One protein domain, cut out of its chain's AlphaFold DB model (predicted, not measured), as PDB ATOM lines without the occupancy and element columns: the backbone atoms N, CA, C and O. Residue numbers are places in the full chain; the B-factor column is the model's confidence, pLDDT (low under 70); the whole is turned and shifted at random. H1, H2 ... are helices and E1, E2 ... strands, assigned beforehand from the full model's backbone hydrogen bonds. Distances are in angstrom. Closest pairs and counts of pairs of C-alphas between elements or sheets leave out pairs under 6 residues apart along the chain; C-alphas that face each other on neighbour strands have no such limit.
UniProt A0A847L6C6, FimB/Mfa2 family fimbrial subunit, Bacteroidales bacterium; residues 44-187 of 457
ATOM      1  N   ALA A  44      80.874  62.630  99.285       83.88
ATOM      2  CA  ALA A  44      80.622  64.039  99.536       83.88
ATOM      3  C   ALA A  44      81.952  64.793  99.675       83.88
ATOM      4  O   ALA A  44      82.892  64.334 100.332       83.88
ATOM      5  N   LEU A  45      82.044  65.973  99.055       88.38
ATOM      6  CA  LEU A  45      83.123  66.920  99.327       88.38
ATOM      7  C   LEU A  45      82.719  67.757 100.539       88.38
ATOM      8  O   LEU A  45      81.781  68.544 100.451       88.38
ATOM      9  N   VAL A  46      83.443  67.595 101.639       89.00
ATOM     10  CA  VAL A  46      83.149  68.264 102.904       89.00
ATOM     11  C   VAL A  46      84.271  69.231 103.237       89.00
ATOM     12  O   VAL A  46      85.449  68.859 103.208       89.00
ATOM     13  N   THR A  47      83.917  70.469 103.568       89.44
ATOM     14  CA  THR A  47      84.873  71.446 104.087       89.44
ATOM     15  C   THR A  47      84.983  71.288 105.599       89.44
ATOM     16  O   THR A  47      83.992  71.221 106.316       89.44
ATOM     17  N   PHE A  48      86.198  71.222 106.114       84.94
ATOM     18  CA  PHE A  48      86.463  71.226 107.542       84.94
ATOM     19  C   PHE A  48      86.964  72.600 107.951       84.94
ATOM     20  O   PHE A  48      87.909  73.115 107.350       84.94
ATOM     21  N   ALA A  49      86.367  73.159 108.996       81.06
ATOM     22  CA  ALA A  49      86.886  74.302 109.722       81.06
ATOM     23  C   ALA A  49      87.641  73.788 110.953       81.06
ATOM     24  O   ALA A  49      87.068  73.190 111.864       81.06
ATOM     25  N   ILE A  50      88.954  73.973 110.942       74.44
ATOM     26  CA  ILE A  50      89.834  73.634 112.047       74.44
ATOM     27  C   ILE A  50      90.050  74.862 112.922       74.44
ATOM     28  O   ILE A  50      90.552  75.880 112.441       74.44
ATOM     29  N   ASN A  51      89.846  74.676 114.219       69.81
ATOM     30  CA  ASN A  51      90.320  75.576 115.256       69.81
ATOM     31  C   ASN A  51      91.634  75.032 115.832       69.81
ATOM     32  O   ASN A  51      91.692  73.896 116.306       69.81
ATOM     33  N   THR A  52      92.710  75.816 115.768       64.81
ATOM     34  CA  THR A  52      93.978  75.496 116.434       64.81
ATOM     35  C   THR A  52      94.169  76.389 117.652       64.81
ATOM     36  O   THR A  52      93.833  77.575 117.634       64.81
ATOM     37  N   SER A  53      94.724  75.827 118.727       55.78
ATOM     38  CA  SER A  53      95.193  76.608 119.873       55.78
ATOM     39  C   SER A  53      96.142  77.690 119.358       55.78
ATOM     40  O   SER A  53      97.046  77.379 118.587       55.78
ATOM     41  N   SER A  54      95.980  78.956 119.732       50.16
ATOM     42  CA  SER A  54      96.915  80.016 119.326       50.16
ATOM     43  C   SER A  54      97.343  80.807 120.548       50.16
ATOM     44  O   SER A  54      96.484  81.299 121.277       50.16
ATOM     45  N   SER A  55      98.652  80.938 120.765       44.44
ATOM     46  CA  SER A  55      99.184  81.742 121.863       44.44
ATOM     47  C   SER A  55      98.782  83.206 121.660       44.44
ATOM     48  O   SER A  55      99.100  83.819 120.636       44.44
ATOM     49  N   ALA A  56      97.995  83.741 122.593       39.47
ATOM     50  CA  ALA A  56      97.397  85.072 122.503       39.47
ATOM     51  C   ALA A  56      98.269  86.172 123.139       39.47
ATOM     52  O   ALA A  56      97.950  87.357 123.019       39.47
ATOM     53  N   THR A  57      99.386  85.818 123.782       35.78
ATOM     54  CA  THR A  57     100.322  86.793 124.349       35.78
ATOM     55  C   THR A  57     101.164  87.428 123.239       35.78
ATOM     56  O   THR A  57     101.760  86.716 122.443       35.78
ATOM     57  N   PRO A  58     101.264  88.765 123.150       29.36
ATOM     58  CA  PRO A  58     102.320  89.418 122.397       29.36
ATOM     59  C   PRO A  58     103.578  89.435 123.269       29.36
ATOM     60  O   PRO A  58     103.763  90.329 124.092       29.36
ATOM     61  N   SER A  59     104.465  88.456 123.105       35.12
ATOM     62  CA  SER A  59     105.841  88.622 123.568       35.12
ATOM     63  C   SER A  59     106.475  89.742 122.747       35.12
ATOM     64  O   SER A  59     106.427  89.723 121.515       35.12
ATOM     65  N   ALA A  60     107.109  90.707 123.417       29.56
ATOM     66  CA  ALA A  60     107.857  91.798 122.784       29.56
ATOM     67  C   ALA A  60     109.019  91.310 121.881       29.56
ATOM     68  O   ALA A  60     109.660  92.120 121.213       29.56
ATOM     69  N   PHE A  61     109.270  89.994 121.841       36.19
ATOM     70  CA  PHE A  61     110.308  89.332 121.055       36.19
ATOM     71  C   PHE A  61     109.781  88.352 119.992       36.19
ATOM     72  O   PHE A  61     110.585  87.748 119.286       36.19
ATOM     73  N   ALA A  62     108.465  88.186 119.838       36.75
ATOM     74  CA  ALA A  62     107.896  87.195 118.927       36.75
ATOM     75  C   ALA A  62     107.319  87.850 117.665       36.75
ATOM     76  O   ALA A  62     106.180  88.317 117.629       36.75
ATOM     77  N   SER A  63     108.109  87.856 116.594       34.00
ATOM     78  CA  SER A  63     107.656  88.276 115.268       34.00
ATOM     79  C   SER A  63     106.880  87.195 114.498       34.00
ATOM     80  O   SER A  63     106.501  87.472 113.367       34.00
ATOM     81  N   ASP A  64     106.639  85.989 115.041       47.75
ATOM     82  CA  ASP A  64     106.175  84.870 114.197       47.75
ATOM     83  C   ASP A  64     105.251  83.822 114.862       47.75
ATOM     84  O   ASP A  64     105.429  82.614 114.725       47.75
ATOM     85  N   TYR A  65     104.192  84.278 115.543       50.00
ATOM     86  CA  TYR A  65     103.086  83.411 116.008       50.00
ATOM     87  C   TYR A  65     102.360  82.655 114.872       50.00
ATOM     88  O   TYR A  65     101.592  81.726 115.129       50.00
ATOM     89  N   SER A  66     102.582  83.037 113.607       55.91
ATOM     90  CA  SER A  66     102.050  82.345 112.425       55.91
ATOM     91  C   SER A  66     102.504  80.890 112.357       55.91
ATOM     92  O   SER A  66     101.702  80.030 112.007       55.91
ATOM     93  N   LEU A  67     103.754  80.599 112.726       63.22
ATOM     94  CA  LEU A  67     104.365  79.282 112.515       63.22
ATOM     95  C   LEU A  67     103.792  78.191 113.432       63.22
ATOM     96  O   LEU A  67     103.670  77.038 113.024       63.22
ATOM     97  N   GLU A  68     103.412  78.533 114.665       69.50
ATOM     98  CA  GLU A  68     102.897  77.567 115.654       69.50
ATOM     99  C   GLU A  68     101.462  77.098 115.366       69.50
ATOM    100  O   GLU A  68     101.001  76.107 115.942       69.50
ATOM    101  N   SER A  69     100.736  77.843 114.530       72.06
ATOM    102  CA  SER A  69      99.344  77.577 114.150       72.06
ATOM    103  C   SER A  69      99.187  77.227 112.667       72.06
ATOM    104  O   SER A  69      98.080  76.890 112.245       72.06
ATOM    105  N   GLU A  70     100.268  77.300 111.882       80.44
ATOM    106  CA  GLU A  70     100.271  77.010 110.450       80.44
ATOM    107  C   GLU A  70      99.950  75.535 110.188       80.44
ATOM    108  O   GLU A  70     100.552  74.628 110.771       80.44
ATOM    109  N   VAL A  71      99.021  75.292 109.266       86.19
ATOM    110  CA  VAL A  71      98.672  73.953 108.791       86.19
ATOM    111  C   VAL A  71      99.208  73.790 107.372       86.19
ATOM    112  O   VAL A  71      98.770  74.478 106.448       86.19
ATOM    113  N   LYS A  72     100.179  72.885 107.215       88.00
ATOM    114  CA  LYS A  72     100.854  72.560 105.947       88.00
ATOM    115  C   LYS A  72     100.307  71.286 105.309       88.00
ATOM    116  O   LYS A  72     100.269  71.175 104.088       88.00
ATOM    117  N   ASP A  73      99.877  70.330 106.127       90.06
ATOM    118  CA  ASP A  73      99.231  69.099 105.680       90.06
ATOM    119  C   ASP A  73      98.111  68.685 106.637       90.06
ATOM    120  O   ASP A  73      98.190  68.955 107.834       90.06
ATOM    121  N   VAL A  74      97.073  68.034 106.103       92.12
ATOM    122  CA  VAL A  74      96.000  67.415 106.894       92.12
ATOM    123  C   VAL A  74      95.701  66.011 106.378       92.12
ATOM    124  O   VAL A  74      95.706  65.773 105.163       92.12
ATOM    125  N   SER A  75      95.431  65.092 107.298       93.38
ATOM    126  CA  SER A  75      94.937  63.740 107.048       93.38
ATOM    127  C   SER A  75      93.784  63.430 107.991       93.38
ATOM    128  O   SER A  75      93.898  63.636 109.193       93.38
ATOM    129  N   VAL A  76      92.690  62.903 107.456       94.44
ATOM    130  CA  VAL A  76      91.541  62.422 108.224       94.44
ATOM    131  C   VAL A  76      91.598  60.901 108.242       94.44
ATOM    132  O   VAL A  76      91.528  60.257 107.195       94.44
ATOM    133  N   LEU A  77      91.777  60.318 109.421       94.88
ATOM    134  CA  LEU A  77      91.651  58.882 109.630       94.88
ATOM    135  C   LEU A  77      90.171  58.559 109.809       94.88
ATOM    136  O   LEU A  77      89.525  59.099 110.707       94.88
ATOM    137  N   VAL A  78      89.646  57.705 108.937       95.69
ATOM    138  CA  VAL A  78      88.234  57.330 108.906       95.69
ATOM    139  C   VAL A  78      88.085  55.954 109.535       95.69
ATOM    140  O   VAL A  78      88.715  54.993 109.088       95.69
ATOM    141  N   PHE A  79      87.250  55.860 110.566       95.94
ATOM    142  CA  PHE A  79      86.925  54.623 111.266       95.94
ATOM    143  C   PHE A  79      85.442  54.294 111.099       95.94
ATOM    144  O   PHE A  79      84.581  55.177 111.130       95.94
ATOM    145  N   ASN A  80      85.149  53.005 110.941       96.38
ATOM    146  CA  ASN A  80      83.795  52.464 110.976       96.38
ATOM    147  C   ASN A  80      83.148  52.699 112.352       96.38
ATOM    148  O   ASN A  80      83.827  52.952 113.350       96.38
ATOM    149  N   THR A  81      81.828  52.530 112.435       93.56
ATOM    150  CA  THR A  81      81.072  52.650 113.697       93.56
ATOM    151  C   THR A  81      81.481  51.628 114.764       93.56
ATOM    152  O   THR A  81      81.172  51.813 115.935       93.56
ATOM    153  N   ASP A  82      82.165  50.548 114.375       94.31
ATOM    154  CA  ASP A  82      82.754  49.551 115.279       94.31
ATOM    155  C   ASP A  82      84.205  49.884 115.689       94.31
ATOM    156  O   ASP A  82      84.905  49.029 116.234       94.31
ATOM    157  N   ASN A  83      84.659  51.120 115.441       93.62
ATOM    158  CA  ASN A  83      86.007  51.609 115.731       93.62
ATOM    159  C   ASN A  83      87.122  50.826 115.010       93.62
ATOM    160  O   ASN A  83      88.257  50.753 115.488       93.62
ATOM    161  N   THR A  84      86.837  50.257 113.837       96.75
ATOM    162  CA  THR A  84      87.868  49.702 112.951       96.75
ATOM    163  C   THR A  84      88.295  50.717 111.894       96.75
ATOM    164  O   THR A  84      87.474  51.397 111.285       96.75
ATOM    165  N   PHE A  85      89.604  50.850 111.687       96.69
ATOM    166  CA  PHE A  85      90.196  51.738 110.698       96.69
ATOM    167  C   PHE A  85      89.753  51.319 109.301       96.69
ATOM    168  O   PHE A  85      89.938  50.165 108.914       96.69
ATOM    169  N   TYR A  86      89.205  52.264 108.546       96.00
ATOM    170  CA  TYR A  86      88.768  52.045 107.178       96.00
ATOM    171  C   TYR A  86      89.848  52.527 106.201       96.00
ATOM    172  O   TYR A  86      90.468  51.718 105.510       96.00
ATOM    173  N   TYR A  87      90.152  53.828 106.197       94.50
ATOM    174  CA  TYR A  87      91.212  54.408 105.367       94.50
ATOM    175  C   TYR A  87      91.639  55.802 105.862       94.50
ATOM    176  O   TYR A  87      91.076  56.359 106.805       94.50
ATOM    177  N   THR A  88      92.646  56.382 105.204       93.69
ATOM    178  CA  THR A  88      93.061  57.778 105.400       93.69
ATOM    179  C   THR A  88      92.637  58.631 104.208       93.69
ATOM    180  O   THR A  88      93.078  58.384 103.084       93.69
ATOM    181  N   ALA A  89      91.848  59.673 104.456       93.25
ATOM    182  CA  ALA A  89      91.525  60.706 103.480       93.25
ATOM    183  C   ALA A  89      92.497  61.888 103.622       93.25
ATOM    184  O   ALA A  89      92.774  62.359 104.725       93.25
ATOM    185  N   ASN A  90      93.039  62.388 102.512       93.00
ATOM    186  CA  ASN A  90      93.954  63.529 102.538       93.00
ATOM    187  C   ASN A  90      93.191  64.832 102.310       93.00
ATOM    188  O   ASN A  90      92.445  64.948 101.339       93.00
ATOM    189  N   GLY A  91      93.437  65.819 103.172       91.94
ATOM    190  CA  GLY A  91      92.914  67.167 102.982       91.94
ATOM    191  C   GLY A  91      93.566  67.859 101.783       91.94
ATOM    192  O   GLY A  91      94.770  67.704 101.539       91.94
ATOM    193  N   VAL A  92      92.771  68.634 101.053       91.38
ATOM    194  CA  VAL A  92      93.180  69.499  99.937       91.38
ATOM    195  C   VAL A  92      92.673  70.926 100.167       91.38
ATOM    196  O   VAL A  92      91.953  71.180 101.126       91.38
ATOM    197  N   ASN A  93      93.067  71.874  99.309       90.94
ATOM    198  CA  ASN A  93      92.629  73.277  99.385       90.94
ATOM    199  C   ASN A  93      92.832  73.921 100.770       90.94
ATOM    200  O   ASN A  93      92.002  74.709 101.213       90.94
ATOM    201  N   ILE A  94      93.936  73.586 101.444       90.94
ATOM    202  CA  ILE A  94      94.233  74.085 102.789       90.94
ATOM    203  C   ILE A  94      94.403  75.606 102.741       90.94
ATOM    204  O   ILE A  94      95.264  76.124 102.024       90.94
ATOM    205  N   LYS A  95      93.602  76.321 103.528       86.56
ATOM    206  CA  LYS A  95      93.663  77.773 103.683       86.56
ATOM    207  C   LYS A  95      93.970  78.119 105.128       86.56
ATOM    208  O   LYS A  95      93.256  77.733 106.053       86.56
ATOM    209  N   ASN A  96      95.021  78.910 105.305       77.75
ATOM    210  CA  ASN A  96      95.356  79.502 106.589       77.75
ATOM    211  C   ASN A  96      94.629  80.848 106.738       77.75
ATOM    212  O   ASN A  96      95.241  81.897 106.572       77.75
ATOM    213  N   GLU A  97      93.307  80.803 106.956       67.19
ATOM    214  CA  GLU A  97      92.425  81.982 106.892       67.19
ATOM    215  C   GLU A  97      92.777  83.056 107.925       67.19
ATOM    216  O   GLU A  97      92.864  84.238 107.589       67.19
ATOM    217  N   ASN A  98      93.016  82.655 109.174       64.12
ATOM    218  CA  ASN A  98      93.526  83.537 110.222       64.12
ATOM    219  C   ASN A  98      94.387  82.740 111.227       64.12
ATOM    220  O   ASN A  98      94.817  81.625 110.933       64.12
ATOM    221  N   ARG A  99      94.704  83.312 112.397       60.00
ATOM    222  CA  ARG A  99      95.558  82.660 113.409       60.00
ATOM    223  C   ARG A  99      94.925  81.410 114.031       60.00
ATOM    224  O   ARG A  99      95.652  80.442 114.224       60.00
ATOM    225  N   SER A 100      93.617  81.390 114.268       58.78
ATOM    226  CA  SER A 100      92.904  80.291 114.935       58.78
ATOM    227  C   SER A 100      92.140  79.395 113.961       58.78
ATOM    228  O   SER A 100      92.208  78.179 114.099       58.78
ATOM    229  N   THR A 101      91.509  79.967 112.934       67.12
ATOM    230  CA  THR A 101      90.700  79.229 111.955       67.12
ATOM    231  C   THR A 101      91.513  78.856 110.720       67.12
ATOM    232  O   THR A 101      92.184  79.701 110.108       67.12
ATOM    233  N   LYS A 102      91.433  77.587 110.324       80.88
ATOM    234  CA  LYS A 102      91.992  77.032 109.083       80.88
ATOM    235  C   LYS A 102      90.905  76.237 108.377       80.88
ATOM    236  O   LYS A 102      90.123  75.580 109.050       80.88
ATOM    237  N   THR A 103      90.877  76.234 107.051       87.25
ATOM    238  CA  THR A 103      89.930  75.396 106.304       87.25
ATOM    239  C   THR A 103      90.647  74.434 105.377       87.25
ATOM    240  O   THR A 103      91.739  74.723 104.887       87.25
ATOM    241  N   PHE A 104      90.064  73.259 105.163       92.56
ATOM    242  CA  PHE A 104      90.514  72.304 104.156       92.56
ATOM    243  C   PHE A 104      89.325  71.501 103.639       92.56
ATOM    244  O   PHE A 104      88.351  71.304 104.358       92.56
ATOM    245  N   ASP A 105      89.422  71.000 102.414       92.62
ATOM    246  CA  ASP A 105      88.399  70.131 101.843       92.62
ATOM    247  C   ASP A 105      88.858  68.675 101.895       92.62
ATOM    248  O   ASP A 105      90.031  68.364 101.667       92.62
ATOM    249  N   VAL A 106      87.928  67.762 102.153       93.81
ATOM    250  CA  VAL A 106      88.170  66.319 102.130       93.81
ATOM    251  C   VAL A 106      86.989  65.607 101.486       93.81
ATOM    252  O   VAL A 106      85.839  66.009 101.642       93.81
ATOM    253  N   ARG A 107      87.272  64.549 100.723       91.94
ATOM    254  CA  ARG A 107      86.231  63.664 100.197       91.94
ATOM    255  C   ARG A 107      86.003  62.523 101.171       91.94
ATOM    256  O   ARG A 107      86.963  61.835 101.516       91.94
ATOM    257  N   LEU A 108      84.756  62.352 101.593       93.00
ATOM    258  CA  LEU A 108      84.323  61.301 102.507       93.00
ATOM    259  C   LEU A 108      83.080  60.603 101.927       93.00
ATOM    260  O   LEU A 108      82.182  61.295 101.447       93.00
ATOM    261  N   PRO A 109      82.987  59.264 101.992       91.25
ATOM    262  CA  PRO A 109      81.778  58.544 101.618       91.25
ATOM    263  C   PRO A 109      80.593  58.956 102.489       91.25
ATOM    264  O   PRO A 109      80.744  59.125 103.705       91.25
ATOM    265  N   THR A 110      79.400  59.033 101.900       92.00
ATOM    266  CA  THR A 110      78.159  59.147 102.678       92.00
ATOM    267  C   THR A 110      78.037  58.002 103.681       92.00
ATOM    268  O   THR A 110      78.272  56.842 103.335       92.00
ATOM    269  N   GLY A 111      77.645  58.309 104.912       92.75
ATOM    270  CA  GLY A 111      77.570  57.341 106.004       92.75
ATOM    271  C   GLY A 111      77.954  57.950 107.346       92.75
ATOM    272  O   GLY A 111      78.252  59.137 107.434       92.75
ATOM    273  N   THR A 112      77.942  57.138 108.400       93.88
ATOM    274  CA  THR A 112      78.350  57.567 109.744       93.88
ATOM    275  C   THR A 112      79.731  57.019 110.071       93.88
ATOM    276  O   THR A 112      79.953  55.813 109.985       93.88
ATOM    277  N   TRP A 113      80.636  57.906 110.480       94.19
ATOM    278  CA  TRP A 113      82.053  57.609 110.664       94.19
ATOM    279  C   TRP A 113      82.588  58.214 111.956       94.19
ATOM    280  O   TRP A 113      82.200  59.307 112.353       94.19
ATOM    281  N   HIS A 114      83.546  57.544 112.581       91.81
ATOM    282  CA  HIS A 114      84.396  58.165 113.592       91.81
ATOM    283  C   HIS A 114      85.628  58.735 112.885       91.81
ATOM    284  O   HIS A 114      86.316  58.024 112.151       91.81
ATOM    285  N   LEU A 115      85.878  60.034 113.053       92.12
ATOM    286  CA  LEU A 115      86.936  60.747 112.346       92.12
ATOM    287  C   LEU A 115      88.003  61.234 113.326       92.12
ATOM    288  O   LEU A 115      87.701  61.966 114.266       92.12
ATOM    289  N   MET A 116      89.263  60.892 113.061       91.31
ATOM    290  CA  MET A 116      90.412  61.510 113.727       91.31
ATOM    291  C   MET A 116      91.159  62.387 112.729       91.31
ATOM    292  O   MET A 116      91.672  61.906 111.718       91.31
ATOM    293  N   VAL A 117      91.221  63.685 113.002       91.62
ATOM    294  CA  VAL A 117      91.855  64.671 112.122       91.62
ATOM    295  C   VAL A 117      93.277  64.914 112.597       91.62
ATOM    296  O   VAL A 117      93.494  65.239 113.758       91.62
ATOM    297  N   LEU A 118      94.251  64.772 111.703       92.88
ATOM    298  CA  LEU A 118      95.668  64.986 111.962       92.88
ATOM    299  C   LEU A 118      96.177  66.132 111.095       92.88
ATOM    300  O   LEU A 118      96.106  66.046 109.870       92.88
ATOM    301  N   ALA A 119      96.738  67.168 111.710       90.50
ATOM    302  CA  ALA A 119      97.435  68.236 110.998       90.50
ATOM    303  C   ALA A 119      98.946  68.110 111.188       90.50
ATOM    304  O   ALA A 119      99.412  67.726 112.262       90.50
ATOM    305  N   ASN A 120      99.712  68.464 110.155       90.44
ATOM    306  CA  ASN A 120     101.178  68.476 110.153       90.44
ATOM    307  C   ASN A 120     101.818  67.127 110.537       90.44
ATOM    308  O   ASN A 120     102.935  67.075 111.056       90.44
ATOM    309  N   ALA A 121     101.098  66.025 110.321       86.62
ATOM    310  CA  ALA A 121     101.531  64.683 110.693       86.62
ATOM    311  C   ALA A 121     102.232  63.972 109.530       86.62
ATOM    312  O   ALA A 121     103.193  63.239 109.751       86.62
ATOM    313  N   ARG A 122     101.805  64.201 108.276       80.69
ATOM    314  CA  ARG A 122     102.406  63.537 107.103       80.69
ATOM    315  C   ARG A 122     103.810  64.031 106.810       80.69
ATOM    316  O   ARG A 122     104.657  63.261 106.357       80.69
ATOM    317  N   THR A 123     104.068  65.304 107.088       66.06
ATOM    318  CA  THR A 123     105.408  65.898 107.006       66.06
ATOM    319  C   THR A 123     106.415  65.203 107.934       66.06
ATOM    320  O   THR A 123     107.611  65.170 107.636       66.06
ATOM    321  N   GLN A 124     105.942  64.535 108.989       67.31
ATOM    322  CA  GLN A 124     106.738  63.723 109.910       67.31
ATOM    323  C   GLN A 124     106.772  62.258 109.418       67.31
ATOM    324  O   GLN A 124     106.114  61.380 109.958       67.31
ATOM    325  N   LYS A 125     107.505  62.027 108.315       58.41
ATOM    326  CA  LYS A 125     107.607  60.770 107.531       58.41
ATOM    327  C   LYS A 125     107.357  59.456 108.303       58.41
ATOM    328  O   LYS A 125     108.046  59.170 109.276       58.41
ATOM    329  N   GLY A 126     106.514  58.584 107.734       62.44
ATOM    330  CA  GLY A 126     106.401  57.156 108.084       62.44
ATOM    331  C   GLY A 126     105.275  56.786 109.056       62.44
ATOM    332  O   GLY A 126     104.952  55.609 109.182       62.44
ATOM    333  N   THR A 127     104.632  57.763 109.699       67.94
ATOM    334  CA  THR A 127     103.643  57.487 110.752       67.94
ATOM    335  C   THR A 127     102.318  56.910 110.230       67.94
ATOM    336  O   THR A 127     101.713  56.071 110.889       67.94
ATOM    337  N   LEU A 128     101.861  57.302 109.032       77.38
ATOM    338  CA  LEU A 128     100.567  56.842 108.491       77.38
ATOM    339  C   LEU A 128     100.650  55.547 107.672       77.38
ATOM    340  O   LEU A 128      99.663  54.828 107.564       77.38
ATOM    341  N   SER A 129     101.820  55.216 107.119       79.06
ATOM    342  CA  SER A 129     102.009  54.042 106.250       79.06
ATOM    343  C   SER A 129     101.839  52.699 106.970       79.06
ATOM    344  O   SER A 129     101.734  51.658 106.326       79.06
ATOM    345  N   GLU A 130     101.830  52.697 108.304       82.81
ATOM    346  CA  GLU A 130     101.652  51.480 109.100       82.81
ATOM    347  C   GLU A 130     100.186  51.106 109.362       82.81
ATOM    348  O   GLU A 130      99.920  50.004 109.861       82.81
ATOM    349  N   LEU A 131      99.244  51.999 109.050       89.94
ATOM    350  CA  LEU A 131      97.817  51.768 109.251       89.94
ATOM    351  C   LEU A 131      97.271  50.824 108.174       89.94
ATOM    352  O   LEU A 131      97.611  50.924 106.996       89.94
ATOM    353  N   LYS A 132      96.425  49.879 108.587       91.88
ATOM    354  CA  LYS A 132      95.827  48.864 107.708       91.88
ATOM    355  C   LYS A 132      94.343  48.758 107.987       91.88
ATOM    356  O   LYS A 132      93.950  48.758 109.153       91.88
ATOM    357  N   GLU A 133      93.551  48.641 106.927       95.38
ATOM    358  CA  GLU A 133      92.103  48.444 107.016       95.38
ATOM    359  C   GLU A 133      91.758  47.286 107.974       95.38
ATOM    360  O   GLU A 133      92.440  46.255 107.997       95.38
ATOM    361  N   GLY A 134      90.738  47.485 108.810       95.69
ATOM    362  CA  GLY A 134      90.299  46.546 109.846       95.69
ATOM    363  C   GLY A 134      91.092  46.603 111.160       95.69
ATOM    364  O   GLY A 134      90.777  45.871 112.098       95.69
ATOM    365  N   MET A 135      92.121  47.448 111.271       95.94
ATOM    366  CA  MET A 135      92.840  47.664 112.533       95.94
ATOM    367  C   MET A 135      91.930  48.342 113.563       95.94
ATOM    368  O   MET A 135      91.242  49.293 113.226       95.94
ATOM    369  N   SER A 136      91.935  47.900 114.822       95.50
ATOM    370  CA  SER A 136      91.181  48.602 115.869       95.50
ATOM    371  C   SER A 136      91.733  50.010 116.107       95.50
ATOM    372  O   SER A 136      92.937  50.236 115.961       95.50
ATOM    373  N   LEU A 137      90.863  50.928 116.525       91.62
ATOM    374  CA  LEU A 137      91.192  52.307 116.884       91.62
ATOM    375  C   LEU A 137      92.417  52.397 117.800       91.62
ATOM    376  O   LEU A 137      93.389  53.056 117.442       91.62
ATOM    377  N   ASP A 138      92.438  51.641 118.901       90.69
ATOM    378  CA  ASP A 138      93.570  51.618 119.839       90.69
ATOM    379  C   ASP A 138      94.898  51.262 119.166       90.69
ATOM    380  O   ASP A 138      95.910  51.931 119.362       90.69
ATOM    381  N   LYS A 139      94.897  50.229 118.314       92.06
ATOM    382  CA  LYS A 139      96.106  49.792 117.601       92.06
ATOM    383  C   LYS A 139      96.556  50.824 116.574       92.06
ATOM    384  O   LYS A 139      97.756  50.961 116.344       92.06
ATOM    385  N   ALA A 140      95.613  51.524 115.944       91.88
ATOM    386  CA  ALA A 140      95.927  52.617 115.036       91.88
ATOM    387  C   ALA A 140      96.578  53.772 115.808       91.88
ATOM    388  O   ALA A 140      97.667  54.203 115.439       91.88
ATOM    389  N   VAL A 141      95.979  54.199 116.925       90.06
ATOM    390  CA  VAL A 141      96.508  55.248 117.812       90.06
ATOM    391  C   VAL A 141      97.910  54.906 118.325       90.06
ATOM    392  O   VAL A 141      98.803  55.751 118.275       90.06
ATOM    393  N   GLU A 142      98.152  53.662 118.747       89.06
ATOM    394  CA  GLU A 142      99.471  53.202 119.207       89.06
ATOM    395  C   GLU A 142     100.572  53.318 118.146       89.06
ATOM    396  O   GLU A 142     101.737  53.526 118.489       89.06
ATOM    397  N   LYS A 143     100.219  53.201 116.863       89.31
ATOM    398  CA  LYS A 143     101.163  53.323 115.744       89.31
ATOM    399  C   LYS A 143     101.473  54.764 115.361       89.31
ATOM    400  O   LYS A 143     102.469  55.010 114.680       89.31
ATOM    401  N   LEU A 144     100.663  55.723 115.806       91.19
ATOM    402  CA  LEU A 144     100.816  57.133 115.464       91.19
ATOM    403  C   LEU A 144     101.881  57.811 116.336       91.19
ATOM    404  O   LEU A 144     101.589  58.648 117.195       91.19
ATOM    405  N   LEU A 145     103.136  57.435 116.097       90.56
ATOM    406  CA  LEU A 145     104.311  57.928 116.806       90.56
ATOM    407  C   LEU A 145     105.174  58.815 115.912       90.56
ATOM    408  O   LEU A 145     105.396  58.520 114.735       90.56
ATOM    409  N   ILE A 146     105.739  59.861 116.508       90.56
ATOM    410  CA  ILE A 146     106.815  60.643 115.898       90.56
ATOM    411  C   ILE A 146     108.088  60.397 116.683       90.56
ATOM    412  O   ILE A 146     108.111  60.543 117.902       90.56
ATOM    413  N   HIS A 147     109.153  60.071 115.955       89.62
ATOM    414  CA  HIS A 147     110.487  59.853 116.495       89.62
ATOM    415  C   HIS A 147     111.435  60.937 115.998       89.62
ATOM    416  O   HIS A 147     111.445  61.310 114.821       89.62
ATOM    417  N   ARG A 148     112.295  61.412 116.888       88.19
ATOM    418  CA  ARG A 148     113.345  62.377 116.587       88.19
ATOM    419  C   ARG A 148     114.686  61.789 116.958       88.19
ATOM    420  O   ARG A 148     114.830  61.034 117.912       88.19
ATOM    421  N   LYS A 149     115.698  62.129 116.166       89.94
ATOM    422  CA  LYS A 149     117.071  61.743 116.484       89.94
ATOM    423  C   LYS A 149     117.496  62.432 117.779       89.94
ATOM    424  O   LYS A 149     117.101  63.576 118.016       89.94
ATOM    425  N   LYS A 150     118.343  61.753 118.554       89.69
ATOM    426  CA  LYS A 150     119.051  62.339 119.699       89.69
ATOM    427  C   LYS A 150     119.682  63.673 119.294       89.69
ATOM    428  O   LYS A 150     120.087  63.829 118.140       89.69
ATOM    429  N   GLU A 151     119.693  64.634 120.214       88.12
ATOM    430  CA  GLU A 151     120.259  65.984 120.035       88.12
ATOM    431  C   GLU A 151     119.554  66.870 118.985       88.12
ATOM    432  O   GLU A 151     119.857  68.060 118.852       88.12
ATOM    433  N   LYS A 152     118.566  66.345 118.244       90.62
ATOM    434  CA  LYS A 152     117.834  67.124 117.244       90.62
ATOM    435  C   LYS A 152     116.744  67.949 117.927       90.62
ATOM    436  O   LYS A 152     115.754  67.404 118.401       90.62
ATOM    437  N   LYS A 153     116.869  69.279 117.904       90.88
ATOM    438  CA  LYS A 153     115.879  70.241 118.437       90.88
ATOM    439  C   LYS A 153     114.722  70.459 117.479       90.88
ATOM    440  O   LYS A 153     114.909  70.361 116.264       90.88
ATOM    441  N   TRP A 154     113.540  70.749 118.006       88.50
ATOM    442  CA  TRP A 154     112.465  71.330 117.209       88.50
ATOM    443  C   TRP A 154     112.938  72.737 116.860       88.50
ATOM    444  O   TRP A 154     113.304  73.477 117.764       88.50
ATOM    445  N   ASN A 155     113.093  73.041 115.572       84.75
ATOM    446  CA  ASN A 155     113.718  74.285 115.130       84.75
ATOM    447  C   ASN A 155     112.665  75.175 114.463       84.75
ATOM    448  O   ASN A 155     112.410  74.964 113.281       84.75
ATOM    449  N   PRO A 156     112.095  76.159 115.177       80.25
ATOM    450  CA  PRO A 156     111.075  77.056 114.636       80.25
ATOM    451  C   PRO A 156     111.557  77.886 113.450       80.25
ATOM    452  O   PRO A 156     110.764  78.275 112.608       80.25
ATOM    453  N   SER A 157     112.868  78.115 113.338       76.81
ATOM    454  CA  SER A 157     113.458  78.833 112.206       76.81
ATOM    455  C   SER A 157     113.643  77.963 110.957       76.81
ATOM    456  O   SER A 157     114.088  78.466 109.926       76.81
ATOM    457  N   ALA A 158     113.379  76.655 111.030       80.50
ATOM    458  CA  ALA A 158     113.450  75.786 109.863       80.50
ATOM    459  C   ALA A 158     112.206  75.974 108.983       80.50
ATOM    460  O   ALA A 158     111.084  76.000 109.477       80.50
ATOM    461  N   SER A 159     112.384  76.055 107.663       74.62
ATOM    462  CA  SER A 159     111.273  76.258 106.719       74.62
ATOM    463  C   SER A 159     110.235  75.127 106.743       74.62
ATOM    464  O   SER A 159     109.063  75.329 106.425       74.62
ATOM    465  N   ASP A 160     110.666  73.921 107.110       74.56
ATOM    466  CA  ASP A 160     109.832  72.731 107.266       74.56
ATOM    467  C   ASP A 160     109.288  72.560 108.692       74.56
ATOM    468  O   ASP A 160     108.642  71.554 108.974       74.56
ATOM    469  N   PHE A 161     109.511  73.527 109.591       82.31
ATOM    470  CA  PHE A 161     108.930  73.482 110.924       82.31
ATOM    471  C   PHE A 161     107.408  73.521 110.846       82.31
ATOM    472  O   PHE A 161     106.816  74.355 110.160       82.31
ATOM    473  N   CYS A 162     106.789  72.593 111.555       84.25
ATOM    474  CA  CYS A 162     105.362  72.517 111.773       84.25
ATOM    475  C   CYS A 162     105.138  71.740 113.071       84.25
ATOM    476  O   CYS A 162     105.926  70.853 113.421       84.25
ATOM    477  N   VAL A 163     104.078  72.084 113.798       87.50
ATOM    478  CA  VAL A 163     103.701  71.369 115.017       87.50
ATOM    479  C   VAL A 163     102.586  70.391 114.661       87.50
ATOM    480  O   VAL A 163     101.537  70.848 114.200       87.50
ATOM    481  N   PRO A 164     102.781  69.073 114.841       91.25
ATOM    482  CA  PRO A 164     101.722  68.100 114.628       91.25
ATOM    483  C   PRO A 164     100.588  68.302 115.627       91.25
ATOM    484  O   PRO A 164     100.824  68.554 116.815       91.25
ATOM    485  N   MET A 165      99.361  68.193 115.134       87.94
ATOM    486  CA  MET A 165      98.147  68.377 115.920       87.94
ATOM    487  C   MET A 165      97.147  67.274 115.610       87.94
ATOM    488  O   MET A 165      97.210  66.647 114.549       87.94
ATOM    489  N   TRP A 166      96.212  67.057 116.524       89.00
ATOM    490  CA  TRP A 166      95.181  66.041 116.368       89.00
ATOM    491  C   TRP A 166      93.838  66.527 116.917       89.00
ATOM    492  O   TRP A 166      93.814  67.341 117.838       89.00
ATOM    493  N   GLY A 167      92.736  66.006 116.390       84.19
ATOM    494  CA  GLY A 167      91.393  66.232 116.909       84.19
ATOM    495  C   GLY A 167      90.490  65.040 116.653       84.19
ATOM    496  O   GLY A 167      90.767  64.209 115.784       84.19
ATOM    497  N   ASN A 168      89.414  64.970 117.428       83.88
ATOM    498  CA  ASN A 168      88.482  63.856 117.432       83.88
ATOM    499  C   ASN A 168      87.069  64.320 117.078       83.88
ATOM    500  O   ASN A 168      86.600  65.319 117.619       83.88
ATOM    501  N   ILE A 169      86.382  63.568 116.221       82.69
ATOM    502  CA  ILE A 169      84.956  63.735 115.949       82.69
ATOM    503  C   ILE A 169      84.295  62.370 116.086       82.69
ATOM    504  O   ILE A 169      84.398  61.501 115.212       82.69
ATOM    505  N   ALA A 170      83.614  62.189 117.213       81.19
ATOM    506  CA  ALA A 170      82.870  60.976 117.482       81.19
ATOM    507  C   ALA A 170      81.619  60.928 116.593       81.19
ATOM    508  O   ALA A 170      80.761  61.800 116.683       81.19
ATOM    509  N   MET A 171      81.510  59.879 115.775       83.81
ATOM    510  CA  MET A 171      80.293  59.502 115.042       83.81
ATOM    511  C   MET A 171      79.638  60.649 114.249       83.81
ATOM    512  O   MET A 171      78.507  61.048 114.512       83.81
ATOM    513  N   GLN A 172      80.343  61.142 113.233       86.56
ATOM    514  CA  GLN A 172      79.852  62.127 112.276       86.56
ATOM    515  C   GLN A 172      79.119  61.455 111.108       86.56
ATOM    516  O   GLN A 172      79.692  60.619 110.409       86.56
ATOM    517  N   THR A 173      77.878  61.868 110.846       91.06
ATOM    518  CA  THR A 173      77.145  61.492 109.627       91.06
ATOM    519  C   THR A 173      77.491  62.439 108.480       91.06
ATOM    520  O   THR A 173      77.489  63.654 108.659       91.06
ATOM    521  N   ILE A 174      77.799  61.869 107.317       91.50
ATOM    522  CA  ILE A 174      78.078  62.554 106.057       91.50
ATOM    523  C   ILE A 174      76.931  62.252 105.090       91.50
ATOM    524  O   ILE A 174      76.661  61.085 104.792       91.50
ATOM    525  N   ASP A 175      76.273  63.297 104.602       87.31
ATOM    526  CA  ASP A 175      75.179  63.241 103.629       87.31
ATOM    527  C   ASP A 175      75.250  64.409 102.622       87.31
ATOM    528  O   ASP A 175      76.175  65.222 102.655       87.31
ATOM    529  N   GLU A 176      74.259  64.508 101.731       79.12
ATOM    530  CA  GLU A 176      74.153  65.569 100.715       79.12
ATOM    531  C   GLU A 176      74.074  67.001 101.286       79.12
ATOM    532  O   GLU A 176      74.356  67.964 100.571       79.12
ATOM    533  N   ASN A 177      73.726  67.157 102.568       79.31
ATOM    534  CA  ASN A 177      73.598  68.449 103.245       79.31
ATOM    535  C   ASN A 177      74.842  68.807 104.074       79.31
ATOM    536  O   ASN A 177      74.942  69.919 104.599       79.31
ATOM    537  N   THR A 178      75.799  67.888 104.204       81.00
ATOM    538  CA  THR A 178      76.992  68.070 105.033       81.00
ATOM    539  C   THR A 178      78.030  68.917 104.296       81.00
ATOM    540  O   THR A 178      78.944  68.404 103.656       81.00
ATOM    541  N   SER A 179      77.897  70.242 104.380       76.75
ATOM    542  CA  SER A 179      78.813  71.174 103.710       76.75
ATOM    543  C   SER A 179      80.033  71.556 104.550       76.75
ATOM    544  O   SER A 179      81.090  71.839 103.990       76.75
ATOM    545  N   SER A 180      79.888  71.604 105.880       80.88
ATOM    546  CA  SER A 180      80.949  72.042 106.790       80.88
ATOM    547  C   SER A 180      80.964  71.242 108.089       80.88
ATOM    548  O   SER A 180      79.907  70.994 108.665       80.88
ATOM    549  N   ILE A 181      82.157  70.888 108.566       79.81
ATOM    550  CA  ILE A 181      82.385  70.243 109.865       79.81
ATOM    551  C   ILE A 181      83.415  71.052 110.649       79.81
ATOM    552  O   ILE A 181      84.480  71.377 110.130       79.81
ATOM    553  N   GLU A 182      83.117  71.350 111.908       78.94
ATOM    554  CA  GLU A 182      84.068  71.995 112.811       78.94
ATOM    555  C   GLU A 182      84.851  70.957 113.612       78.94
ATOM    556  O   GLU A 182      84.302  69.968 114.099       78.94
ATOM    557  N   VAL A 183      86.152  71.189 113.759       76.62
ATOM    558  CA  VAL A 183      87.024  70.352 114.578       76.62
ATOM    559  C   VAL A 183      88.077  71.198 115.264       76.62
ATOM    560  O   VAL A 183      88.632  72.132 114.698       76.62
ATOM    561  N   SER A 184      88.393  70.843 116.496       76.38
ATOM    562  CA  SER A 184      89.470  71.477 117.244       76.38
ATOM    563  C   SER A 184      90.685  70.576 117.295       76.38
ATOM    564  O   SER A 184      90.549  69.389 117.600       76.38
ATOM    565  N   LEU A 185      91.864  71.132 117.016       79.50
ATOM    566  CA  LEU A 185      93.119  70.387 117.040       79.50
ATOM    567  C   LEU A 185      94.079  70.814 118.146       79.50
ATOM    568  O   LEU A 185      94.447  71.977 118.288       79.50
ATOM    569  N   VAL A 186      94.605  69.826 118.849       79.81
ATOM    570  CA  VAL A 186      95.532  70.002 119.963       79.81
ATOM    571  C   VAL A 186      96.927  69.632 119.523       79.81
ATOM    572  O   VAL A 186      97.144  68.575 118.926       79.81
ATOM    573  N   ARG A 187      97.892  70.495 119.840       86.06
ATOM    574  CA  ARG A 187      99.308  70.248 119.557       86.06
ATOM    575  C   ARG A 187      99.801  69.029 120.318       86.06
ATOM    576  O   ARG A 187      99.466  68.849 121.482       86.06
TER     577      ARG A 187
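This is residues 44 to 187 of the 457 residues of the protein "FimB/Mfa2 family fimbrial subunit" of Bacteroidales bacterium (UniProt A0A847L6C6). What does the domain look like? One curled sheet of eight strands folds back on itself into a barrel-like body, E3, E2 and E6 facing E9, E1, E5 and E4, with E8 as the hinge, while the short helix H1 packs over the sheet at the end where E2 and E3 join, near Phe 79 and Phe 85, and residues 58 to 63 stick out. What is it made of? The printed part has 144 residues, under half of them in named elements, in the order E1 E2 E3 E4 E5 E6 H1 E7 E8 E9, and is mostly strand; the mixed sheet runs E3 E2 E6 E8 E9 E1 E5 E4. How large is it? It is compact, with a radius of gyration of the C-alphas of 16.0 A and spans of 48 by 37 by 21 A.

Where does the first half run? E1 is residues 44 to 52, 24.4 A long, from C-alpha 44 at (80.622, 64.039, 99.536). E2 is residues 74 to 79, E3 85 to 90, E4 92 to 95, and E5 101 to 109, 24.8 A long. What follows? E6 is residues 111 to 119, 23.2 A, H1 137 to 143, and E7 145 to 147. E8 is residues 165 to 174, 23.1 A, and E9 180 to 187, 22.4 A, ending at C-alpha 187 at (99.308, 70.248, 119.557).

Which strands are neighbours of E1? E5 is antiparallel to it, with N 46 and O 106 2.9 A apart, and E9 is parallel to it at 38 degrees, with N 49 and O 181 2.8 A apart. How does the sheet go on? E2 and E3 form a hairpin, N 76 to O 89 2.8 A; E4 and E5 form another, N 92 to O 105 2.8 A. E2 and E6 are antiparallel, N 77 to O 116 2.8 A, as are E6 and E8, N 117 to O 167 2.9 A, and the hairpin E8 and E9, N 186 to O 166 2.8 A. Where is H1? It is on the sheet at a height over the sheet of 9.7 A, only just over E2 with 3 of its C-alphas; the C-alphas of Phe 85 and Leu 137, the closest of E3 and H1, are 6.3 A apart. In H1 every O i to N i+4 pair is within hydrogen-bond range. And E7? It pairs with no named strand and meets H1 only through their link.

How far does it reach? The two C-alphas farthest apart, those of Ala 60 and Gly 134, are 50.2 A apart. Which links are long? Those from E1 to E2, E6 to H1 and E7 to E8 are long, and the printed part has no cut. Where is confidence low? The mean pLDDT of the printed part is 81.1, and residues 51 to 68, 97 to 101 and 123 to 127 are under 70.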